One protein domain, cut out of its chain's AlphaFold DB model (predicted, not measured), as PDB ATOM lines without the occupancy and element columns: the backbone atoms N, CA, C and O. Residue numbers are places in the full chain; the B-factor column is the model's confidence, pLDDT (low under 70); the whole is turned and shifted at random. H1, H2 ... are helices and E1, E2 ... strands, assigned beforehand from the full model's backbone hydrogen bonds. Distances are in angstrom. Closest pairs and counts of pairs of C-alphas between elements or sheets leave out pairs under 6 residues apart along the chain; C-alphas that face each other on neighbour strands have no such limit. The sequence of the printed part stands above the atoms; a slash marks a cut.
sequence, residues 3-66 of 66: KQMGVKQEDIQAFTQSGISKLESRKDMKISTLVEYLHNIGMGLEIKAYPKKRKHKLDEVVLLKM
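Overview. This is residues 3 to 66 of the 66 residues of an uncharacterized protein of Nitrospirae bacterium RBG_13_41_22 (UniProt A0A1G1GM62). This is a long, loose rod with two short helices, H1 and H2, set apart at one end and an antiparallel two-stranded hairpin, E1 and E2, at the other. The tip of the hairpin's loop, residues 52 to 57, sticks out. The printed part has 64 residues with two named helices, then two named strands; the class is mixed, with 28 residues, under half, in named elements. The radius of gyration of the C-alphas is 15.2 A and the spans are 46 by 22 by 21 A.

Along the chain. Residues 3 to 16 hold no named element. H1, residues 17 to 25, begins at C-alpha 17 (189.818, 223.099, 195.309). H2, residues 31 to 40, is 14.2 A long. E1 is residues 46 to 49; E2, residues 61 to 65, ends at C-alpha 65 (184.550, 211.608, 170.597).

Arrangement. E1 and E2 are antiparallel at 158 degrees, with N 49 and O 61 within hydrogen-bond range at 2.8 A. H1 is apart from H2, E1 and E2; H2 is apart from E2. In H1 and H2 every O i to N i+4 pair is within hydrogen-bond range.

Size, cuts and confidence. The C-alphas farthest apart, Glu 10 and Lys 55, are 46.7 A apart. The printed part has no cut. The link from E1 to E2 is long. Residues 54 to 58 are among those with pLDDT under 70.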
ATOM      1  N   LYS A   3     178.474 220.987 189.345       71.50
ATOM      2  CA  LYS A   3     177.344 221.326 190.238       71.50
ATOM      3  C   LYS A   3     175.988 220.793 189.746       71.50
ATOM      4  O   LYS A   3     175.143 220.464 190.563       71.50
ATOM      5  N   GLN A   4     175.785 220.706 188.430       71.00
ATOM      6  CA  GLN A   4     174.552 220.165 187.838       71.00
ATOM      7  C   GLN A   4     174.489 218.634 187.931       71.00
ATOM      8  O   GLN A   4     173.414 218.071 187.786       71.00
ATOM      9  N   MET A   5     175.620 217.975 188.198       66.44
ATOM     10  CA  MET A   5     175.727 216.527 188.389       66.44
ATOM     11  C   MET A   5     175.803 216.127 189.869       66.44
ATOM     12  O   MET A   5     176.043 214.967 190.175       66.44
ATOM     13  N   GLY A   6     175.651 217.078 190.798       75.19
ATOM     14  CA  GLY A   6     175.709 216.806 192.240       75.19
ATOM     15  C   GLY A   6     177.104 216.491 192.792       75.19
ATOM     16  O   GLY A   6     177.233 216.259 193.988       75.19
ATOM     17  N   VAL A   7     178.150 216.534 191.962       77.38
ATOM     18  CA  VAL A   7     179.538 216.275 192.375       77.38
ATOM     19  C   VAL A   7     180.069 217.487 193.143       77.38
ATOM     20  O   VAL A   7     179.945 218.626 192.676       77.38
ATOM     21  N   LYS A   8     180.673 217.297 194.317       79.19
ATOM     22  CA  LYS A   8     181.314 218.366 195.099       79.19
ATOM     23  C   LYS A   8     182.772 218.557 194.670       79.19
ATOM     24  O   LYS A   8     183.336 217.745 193.953       79.19
ATOM     25  N   GLN A   9     183.383 219.689 195.031       67.31
ATOM     26  CA  GLN A   9     184.786 219.953 194.650       67.31
ATOM     27  C   GLN A   9     185.750 219.010 195.372       67.31
ATOM     28  O   GLN A   9     186.766 218.626 194.816       67.31
ATOM     29  N   GLU A  10     185.387 218.643 196.594       71.75
ATOM     30  CA  GLU A  10     186.074 217.696 197.475       71.75
ATOM     31  C   GLU A  10     186.067 216.256 196.931       71.75
ATOM     32  O   GLU A  10     186.963 215.484 197.255       71.75
ATOM     33  N   ASP A  11     185.140 215.926 196.024       69.06
ATOM     34  CA  ASP A  11     185.065 214.607 195.382       69.06
ATOM     35  C   ASP A  11     186.075 214.454 194.225       69.06
ATOM     36  O   ASP A  11     186.290 213.354 193.720       69.06
ATOM     37  N   ILE A  12     186.714 215.548 193.790       71.81
ATOM     38  CA  ILE A  12     187.668 215.557 192.675       71.81
ATOM     39  C   ILE A  12     189.089 215.561 193.235       71.81
ATOM     40  O   ILE A  12     189.681 216.611 193.470       71.81
ATOM     41  N   GLN A  13     189.659 214.371 193.416       69.19
ATOM     42  CA  GLN A  13     190.987 214.204 194.024       69.19
ATOM     43  C   GLN A  13     192.152 214.644 193.121       69.19
ATOM     44  O   GLN A  13     193.233 214.951 193.615       69.19
ATOM     45  N   ALA A  14     191.940 214.705 191.803       70.94
ATOM     46  CA  ALA A  14     192.983 215.049 190.835       70.94
ATOM     47  C   ALA A  14     193.366 216.543 190.831       70.94
ATOM     48  O   ALA A  14     194.402 216.913 190.281       70.94
ATOM     49  N   PHE A  15     192.553 217.415 191.437       71.44
ATOM     50  CA  PHE A  15     192.780 218.860 191.434       71.44
ATOM     51  C   PHE A  15     192.544 219.461 192.815       71.44
ATOM     52  O   PHE A  15     191.625 219.088 193.534       71.44
ATOM     53  N   THR A  16     193.333 220.473 193.172       77.75
ATOM     54  CA  THR A  16     193.058 221.255 194.380       77.75
ATOM     55  C   THR A  16     191.761 222.050 194.215       77.75
ATOM     56  O   THR A  16     191.411 222.484 193.114       77.75
ATOM     57  N   GLN A  17     191.065 222.325 195.320       70.81
ATOM     58  CA  GLN A  17     189.818 223.099 195.309       70.81
ATOM     59  C   GLN A  17     189.980 224.480 194.640       70.81
ATOM     60  O   GLN A  17     189.124 224.929 193.872       70.81
ATOM     61  N   SER A  18     191.117 225.143 194.878       76.56
ATOM     62  CA  SER A  18     191.465 226.412 194.229       76.56
ATOM     63  C   SER A  18     191.790 226.241 192.740       76.56
ATOM     64  O   SER A  18     191.473 227.125 191.942       76.56
ATOM     65  N   GLY A  19     192.364 225.098 192.349       76.94
ATOM     66  CA  GLY A  19     192.562 224.693 190.959       76.94
ATOM     67  C   GLY A  19     191.240 224.547 190.211       76.94
ATOM     68  O   GLY A  19     191.080 225.153 189.155       76.94
ATOM     69  N   ILE A  20     190.259 223.850 190.794       76.31
ATOM     70  CA  ILE A  20     188.923 223.659 190.202       76.31
ATOM     71  C   ILE A  20     188.212 225.002 190.014       76.31
ATOM     72  O   ILE A  20     187.702 225.282 188.935       76.31
ATOM     73  N   SER A  21     188.228 225.875 191.028       75.88
ATOM     74  CA  SER A  21     187.609 227.209 190.944       75.88
ATOM     75  C   SER A  21     188.220 228.078 189.829       75.88
ATOM     76  O   SER A  21     187.515 228.750 189.069       75.88
ATOM     77  N   LYS A  22     189.548 228.021 189.658       79.12
ATOM     78  CA  LYS A  22     190.242 228.707 188.556       79.12
ATOM     79  C   LYS A  22     189.946 228.074 187.198       79.12
ATOM     80  O   LYS A  22     189.889 228.788 186.206       79.12
ATOM     81  N   LEU A  23     189.783 226.757 187.138       78.88
ATOM     82  CA  LEU A  23     189.505 226.022 185.906       78.88
ATOM     83  C   LEU A  23     188.074 226.300 185.419       78.88
ATOM     84  O   LEU A  23     187.878 226.584 184.241       78.88
ATOM     85  N   GLU A  24     187.102 226.341 186.335       74.88
ATOM     86  CA  GLU A  24     185.694 226.663 186.048       74.88
ATOM     87  C   GLU A  24     185.472 228.136 185.631       74.88
ATOM     88  O   GLU A  24     184.482 228.433 184.967       74.88
ATOM     89  N   SER A  25     186.362 229.067 186.001       80.25
ATOM     90  CA  SER A  25     186.210 230.510 185.710       80.25
ATOM     91  C   SER A  25     186.891 230.988 184.421       80.25
ATOM     92  O   SER A  25     186.657 232.120 183.986       80.25
ATOM     93  N   ARG A  26     187.722 230.154 183.785       80.25
ATOM     94  CA  ARG A  26     188.402 230.503 182.529       80.25
ATOM     95  C   ARG A  26     187.445 230.470 181.339       80.25
ATOM     96  O   ARG A  26     186.599 229.591 181.227       80.25
ATOM     97  N   LYS A  27     187.627 231.419 180.416       74.38
ATOM     98  CA  LYS A  27     186.914 231.454 179.125       74.38
ATOM     99  C   LYS A  27     187.634 230.649 178.039       74.38
ATOM    100  O   LYS A  27     187.023 230.294 177.037       74.38
ATOM    101  N   ASP A  28     188.912 230.364 178.254       77.19
ATOM    102  CA  ASP A  28     189.802 229.618 177.382       77.19
ATOM    103  C   ASP A  28     190.457 228.459 178.151       77.19
ATOM    104  O   ASP A  28     190.940 228.602 179.276       77.19
ATOM    105  N   MET A  29     190.457 227.271 177.550       80.50
ATOM    106  CA  MET A  29     191.029 226.073 178.152       80.50
ATOM    107  C   MET A  29     191.649 225.202 177.070       80.50
ATOM    108  O   MET A  29     191.073 225.031 175.994       80.50
ATOM    109  N   LYS A  30     192.821 224.628 177.354       85.81
ATOM    110  CA  LYS A  30     193.390 223.595 176.488       85.81
ATOM    111  C   LYS A  30     192.462 222.381 176.503       85.81
ATOM    112  O   LYS A  30     192.046 221.948 177.575       85.81
ATOM    113  N   ILE A  31     192.196 221.806 175.330       83.81
ATOM    114  CA  ILE A  31     191.343 220.613 175.198       83.81
ATOM    115  C   ILE A  31     191.876 219.471 176.074       83.81
ATOM    116  O   ILE A  31     191.095 218.827 176.759       83.81
ATOM    117  N   SER A  32     193.197 219.286 176.144       84.19
ATOM    118  CA  SER A  32     193.824 218.269 176.998       84.19
ATOM    119  C   SER A  32     193.437 218.401 178.476       84.19
ATOM    120  O   SER A  32     193.118 217.409 179.118       84.19
ATOM    121  N   THR A  33     193.404 219.628 179.005       86.62
ATOM    122  CA  THR A  33     193.014 219.902 180.397       86.62
ATOM    123  C   THR A  33     191.523 219.654 180.624       86.62
ATOM    124  O   THR A  33     191.139 219.154 181.677       86.62
ATOM    125  N   LEU A  34     190.678 219.973 179.637       84.94
ATOM    126  CA  LEU A  34     189.247 219.680 179.706       84.94
ATOM    127  C   LEU A  34     188.988 218.168 179.717       84.94
ATOM    128  O   LEU A  34     188.182 217.704 180.514       84.94
ATOM    129  N   VAL A  35     189.683 217.411 178.866       87.50
ATOM    130  CA  VAL A  35     189.585 215.945 178.803       87.50
ATOM    131  C   VAL A  35     189.988 215.318 180.133       87.50
ATOM    132  O   VAL A  35     189.234 214.522 180.680       87.50
ATOM    133  N   GLU A  36     191.133 215.714 180.689       86.00
ATOM    134  CA  GLU A  36     191.606 215.212 181.982       86.00
ATOM    135  C   GLU A  36     190.615 215.526 183.111       86.00
ATOM    136  O   GLU A  36     190.311 214.670 183.940       86.00
ATOM    137  N   TYR A  37     190.055 216.738 183.127       85.00
ATOM    138  CA  TYR A  37     189.035 217.109 184.099       85.00
ATOM    139  C   TYR A  37     187.762 216.264 183.959       85.00
ATOM    140  O   TYR A  37     187.296 215.715 184.955       85.00
ATOM    141  N   LEU A  38     187.220 216.141 182.741       87.06
ATOM    142  CA  LEU A  38     186.004 215.374 182.457       87.06
ATOM    143  C   LEU A  38     186.184 213.890 182.793       87.06
ATOM    144  O   LEU A  38     185.335 213.324 183.478       87.06
ATOM    145  N   HIS A  39     187.317 213.296 182.419       86.38
ATOM    146  CA  HIS A  39     187.657 211.917 182.760       86.38
ATOM    147  C   HIS A  39     187.650 211.689 184.280       86.38
ATOM    148  O   HIS A  39     187.031 210.746 184.766       86.38
ATOM    149  N   ASN A  40     188.253 212.604 185.045       85.31
ATOM    150  CA  ASN A  40     188.298 212.517 186.507       85.31
ATOM    151  C   ASN A  40     186.929 212.694 187.188       85.31
ATOM    152  O   ASN A  40     186.785 212.328 188.350       85.31
ATOM    153  N   ILE A  41     185.925 213.227 186.483       85.81
ATOM    154  CA  ILE A  41     184.535 213.301 186.965       85.81
ATOM    155  C   ILE A  41     183.611 212.277 186.292       85.81
ATOM    156  O   ILE A  41     182.391 212.390 186.402       85.81
ATOM    157  N   GLY A  42     184.176 211.281 185.597       84.75
ATOM    158  CA  GLY A  42     183.421 210.205 184.951       84.75
ATOM    159  C   GLY A  42     182.616 210.652 183.728       84.75
ATOM    160  O   GLY A  42     181.572 210.074 183.432       84.75
ATOM    161  N   MET A  43     183.063 211.699 183.031       86.19
ATOM    162  CA  MET A  43     182.418 212.239 181.836       86.19
ATOM    163  C   MET A  43     183.253 211.993 180.576       86.19
ATOM    164  O   MET A  43     184.470 212.163 180.586       86.19
ATOM    165  N   GLY A  44     182.571 211.676 179.473       85.44
ATOM    166  CA  GLY A  44     183.145 211.698 178.124       85.44
ATOM    167  C   GLY A  44     183.054 213.083 177.476       85.44
ATOM    168  O   GLY A  44     182.282 213.944 177.915       85.44
ATOM    169  N   LEU A  45     183.824 213.296 176.410       87.81
ATOM    170  CA  LEU A  45     183.850 214.542 175.645       87.81
ATOM    171  C   LEU A  45     183.497 214.280 174.179       87.81
ATOM    172  O   LEU A  45     184.153 213.502 173.488       87.81
ATOM    173  N   GLU A  46     182.509 215.019 173.673       91.81
ATOM    174  CA  GLU A  46     182.196 215.082 172.245       91.81
ATOM    175  C   GLU A  46     182.354 216.525 171.747       91.81
ATOM    176  O   GLU A  46     181.712 217.445 172.259       91.81
ATOM    177  N   ILE A  47     183.220 216.736 170.750       89.31
ATOM    178  CA  ILE A  47     183.404 218.034 170.091       89.31
ATOM    179  C   ILE A  47     182.674 217.997 168.755       89.31
ATOM    180  O   ILE A  47     183.019 217.210 167.874       89.31
ATOM    181  N   LYS A  48     181.700 218.892 168.587       90.12
ATOM    182  CA  LYS A  48     180.933 219.051 167.351       90.12
ATOM    183  C   LYS A  48     181.189 220.404 166.701       90.12
ATOM    184  O   LYS A  48     181.255 221.427 167.382       90.12
ATOM    185  N   ALA A  49     181.273 220.412 165.377       87.81
ATOM    186  CA  ALA A  49     181.236 221.617 164.567       87.81
ATOM    187  C   ALA A  49     179.843 221.809 163.967       87.81
ATOM    188  O   ALA A  49     179.225 220.863 163.481       87.81
ATOM    189  N   TYR A  50     179.378 223.056 163.964       84.00
ATOM    190  CA  TYR A  50     178.123 223.445 163.331       84.00
ATOM    191  C   TYR A  50     178.337 224.654 162.408       84.00
ATOM    192  O   TYR A  50     179.192 225.513 162.677       84.00
ATOM    193  N   PRO A  51     177.570 224.762 161.310       84.31
ATOM    194  CA  PRO A  51     177.658 225.906 160.417       84.31
ATOM    195  C   PRO A  51     177.108 227.172 161.092       84.31
ATOM    196  O   PRO A  51     175.953 227.231 161.506       84.31
ATOM    197  N   LYS A  52     177.909 228.245 161.143       79.81
ATOM    198  CA  LYS A  52     177.480 229.545 161.708       79.81
ATOM    199  C   LYS A  52     176.449 230.290 160.848       79.81
ATOM    200  O   LYS A  52     175.807 231.217 161.330       79.81
ATOM    201  N   LYS A  53     176.310 229.938 159.565       78.38
ATOM    202  CA  LYS A  53     175.381 230.579 158.620       78.38
ATOM    203  C   LYS A  53     174.412 229.533 158.070       78.38
ATOM    204  O   LYS A  53     174.852 228.513 157.550       78.38
ATOM    205  N   ARG A  54     173.107 229.829 158.120       60.59
ATOM    206  CA  ARG A  54     171.994 228.991 157.616       60.59
ATOM    207  C   ARG A  54     171.939 228.896 156.077       60.59
ATOM    208  O   ARG A  54     170.878 229.079 155.495       60.59
ATOM    209  N   LYS A  55     173.069 228.697 155.387       57.97
ATOM    210  CA  LYS A  55     173.077 228.581 153.914       57.97
ATOM    211  C   LYS A  55     173.051 227.149 153.399       57.97
ATOM    212  O   LYS A  55     172.626 226.947 152.274       57.97
ATOM    213  N   HIS A  56     173.408 226.166 154.215       56.12
ATOM    214  CA  HIS A  56     173.227 224.763 153.867       56.12
ATOM    215  C   HIS A  56     172.790 223.977 155.094       56.12
ATOM    216  O   HIS A  56     173.204 224.274 156.214       56.12
ATOM    217  N   LYS A  57     171.952 222.973 154.844       60.16
ATOM    218  CA  LYS A  57     171.522 221.919 155.765       60.16
ATOM    219  C   LYS A  57     172.710 220.980 156.059       60.16
ATOM    220  O   LYS A  57     172.644 219.792 155.795       60.16
ATOM    221  N   LEU A  58     173.854 221.554 156.438       61.75
ATOM    222  CA  LEU A  58     175.021 220.805 156.884       61.75
ATOM    223  C   LEU A  58     174.732 220.391 158.319       61.75
ATOM    224  O   LEU A  58     174.666 221.245 159.208       61.75
ATOM    225  N   ASP A  59     174.492 219.097 158.489       70.44
ATOM    226  CA  ASP A  59     174.284 218.477 159.785       70.44
ATOM    227  C   ASP A  59     175.532 218.659 160.661       70.44
ATOM    228  O   ASP A  59     176.645 218.861 160.163       70.44
ATOM    229  N   GLU A  60     175.339 218.659 161.980       83.25
ATOM    230  CA  GLU A  60     176.438 218.740 162.942       83.25
ATOM    231  C   GLU A  60     177.505 217.687 162.619       83.25
ATOM    232  O   GLU A  60     177.197 216.504 162.472       83.25
ATOM    233  N   VAL A  61     178.769 218.104 162.536       85.81
ATOM    234  CA  VAL A  61     179.882 217.181 162.293       85.81
ATOM    235  C   VAL A  61     180.581 216.909 163.613       85.81
ATOM    236  O   VAL A  61     181.076 217.832 164.261       85.81
ATOM    237  N   VAL A  62     180.647 215.639 164.011       88.88
ATOM    238  CA  VAL A  62     181.450 215.212 165.161       88.88
ATOM    239  C   VAL A  62     182.921 215.241 164.752       88.88
ATOM    240  O   VAL A  62     183.335 214.515 163.853       88.88
ATOM    241  N   LEU A  63     183.706 216.102 165.397       86.81
ATOM    242  CA  LEU A  63     185.147 216.233 165.171       86.81
ATOM    243  C   LEU A  63     185.961 215.302 166.072       86.81
ATOM    244  O   LEU A  63     187.036 214.854 165.684       86.81
ATOM    245  N   LEU A  64     185.474 215.049 167.288       85.81
ATOM    246  CA  LEU A  64     186.148 214.223 168.287       85.81
ATOM    247  C   LEU A  64     185.121 213.597 169.229       85.81
ATOM    248  O   LEU A  64     184.184 214.278 169.646       85.81
ATOM    249  N   LYS A  65     185.330 212.330 169.589       88.38
ATOM    250  CA  LYS A  65     184.550 211.608 170.597       88.38
ATOM    251  C   LYS A  65     185.483 210.704 171.398       88.38
ATOM    252  O   LYS A  65     186.174 209.885 170.795       88.38
ATOM    253  N   MET A  66     185.524 210.895 172.716       80.69
ATOM    254  CA  MET A  66     186.386 210.174 173.662       80.69
ATOM    255  C   MET A  66     185.722 210.000 175.021       80.69
ATOM    256  O   MET A  66     184.895 210.868 175.390       80.69
TER     257      MET A  66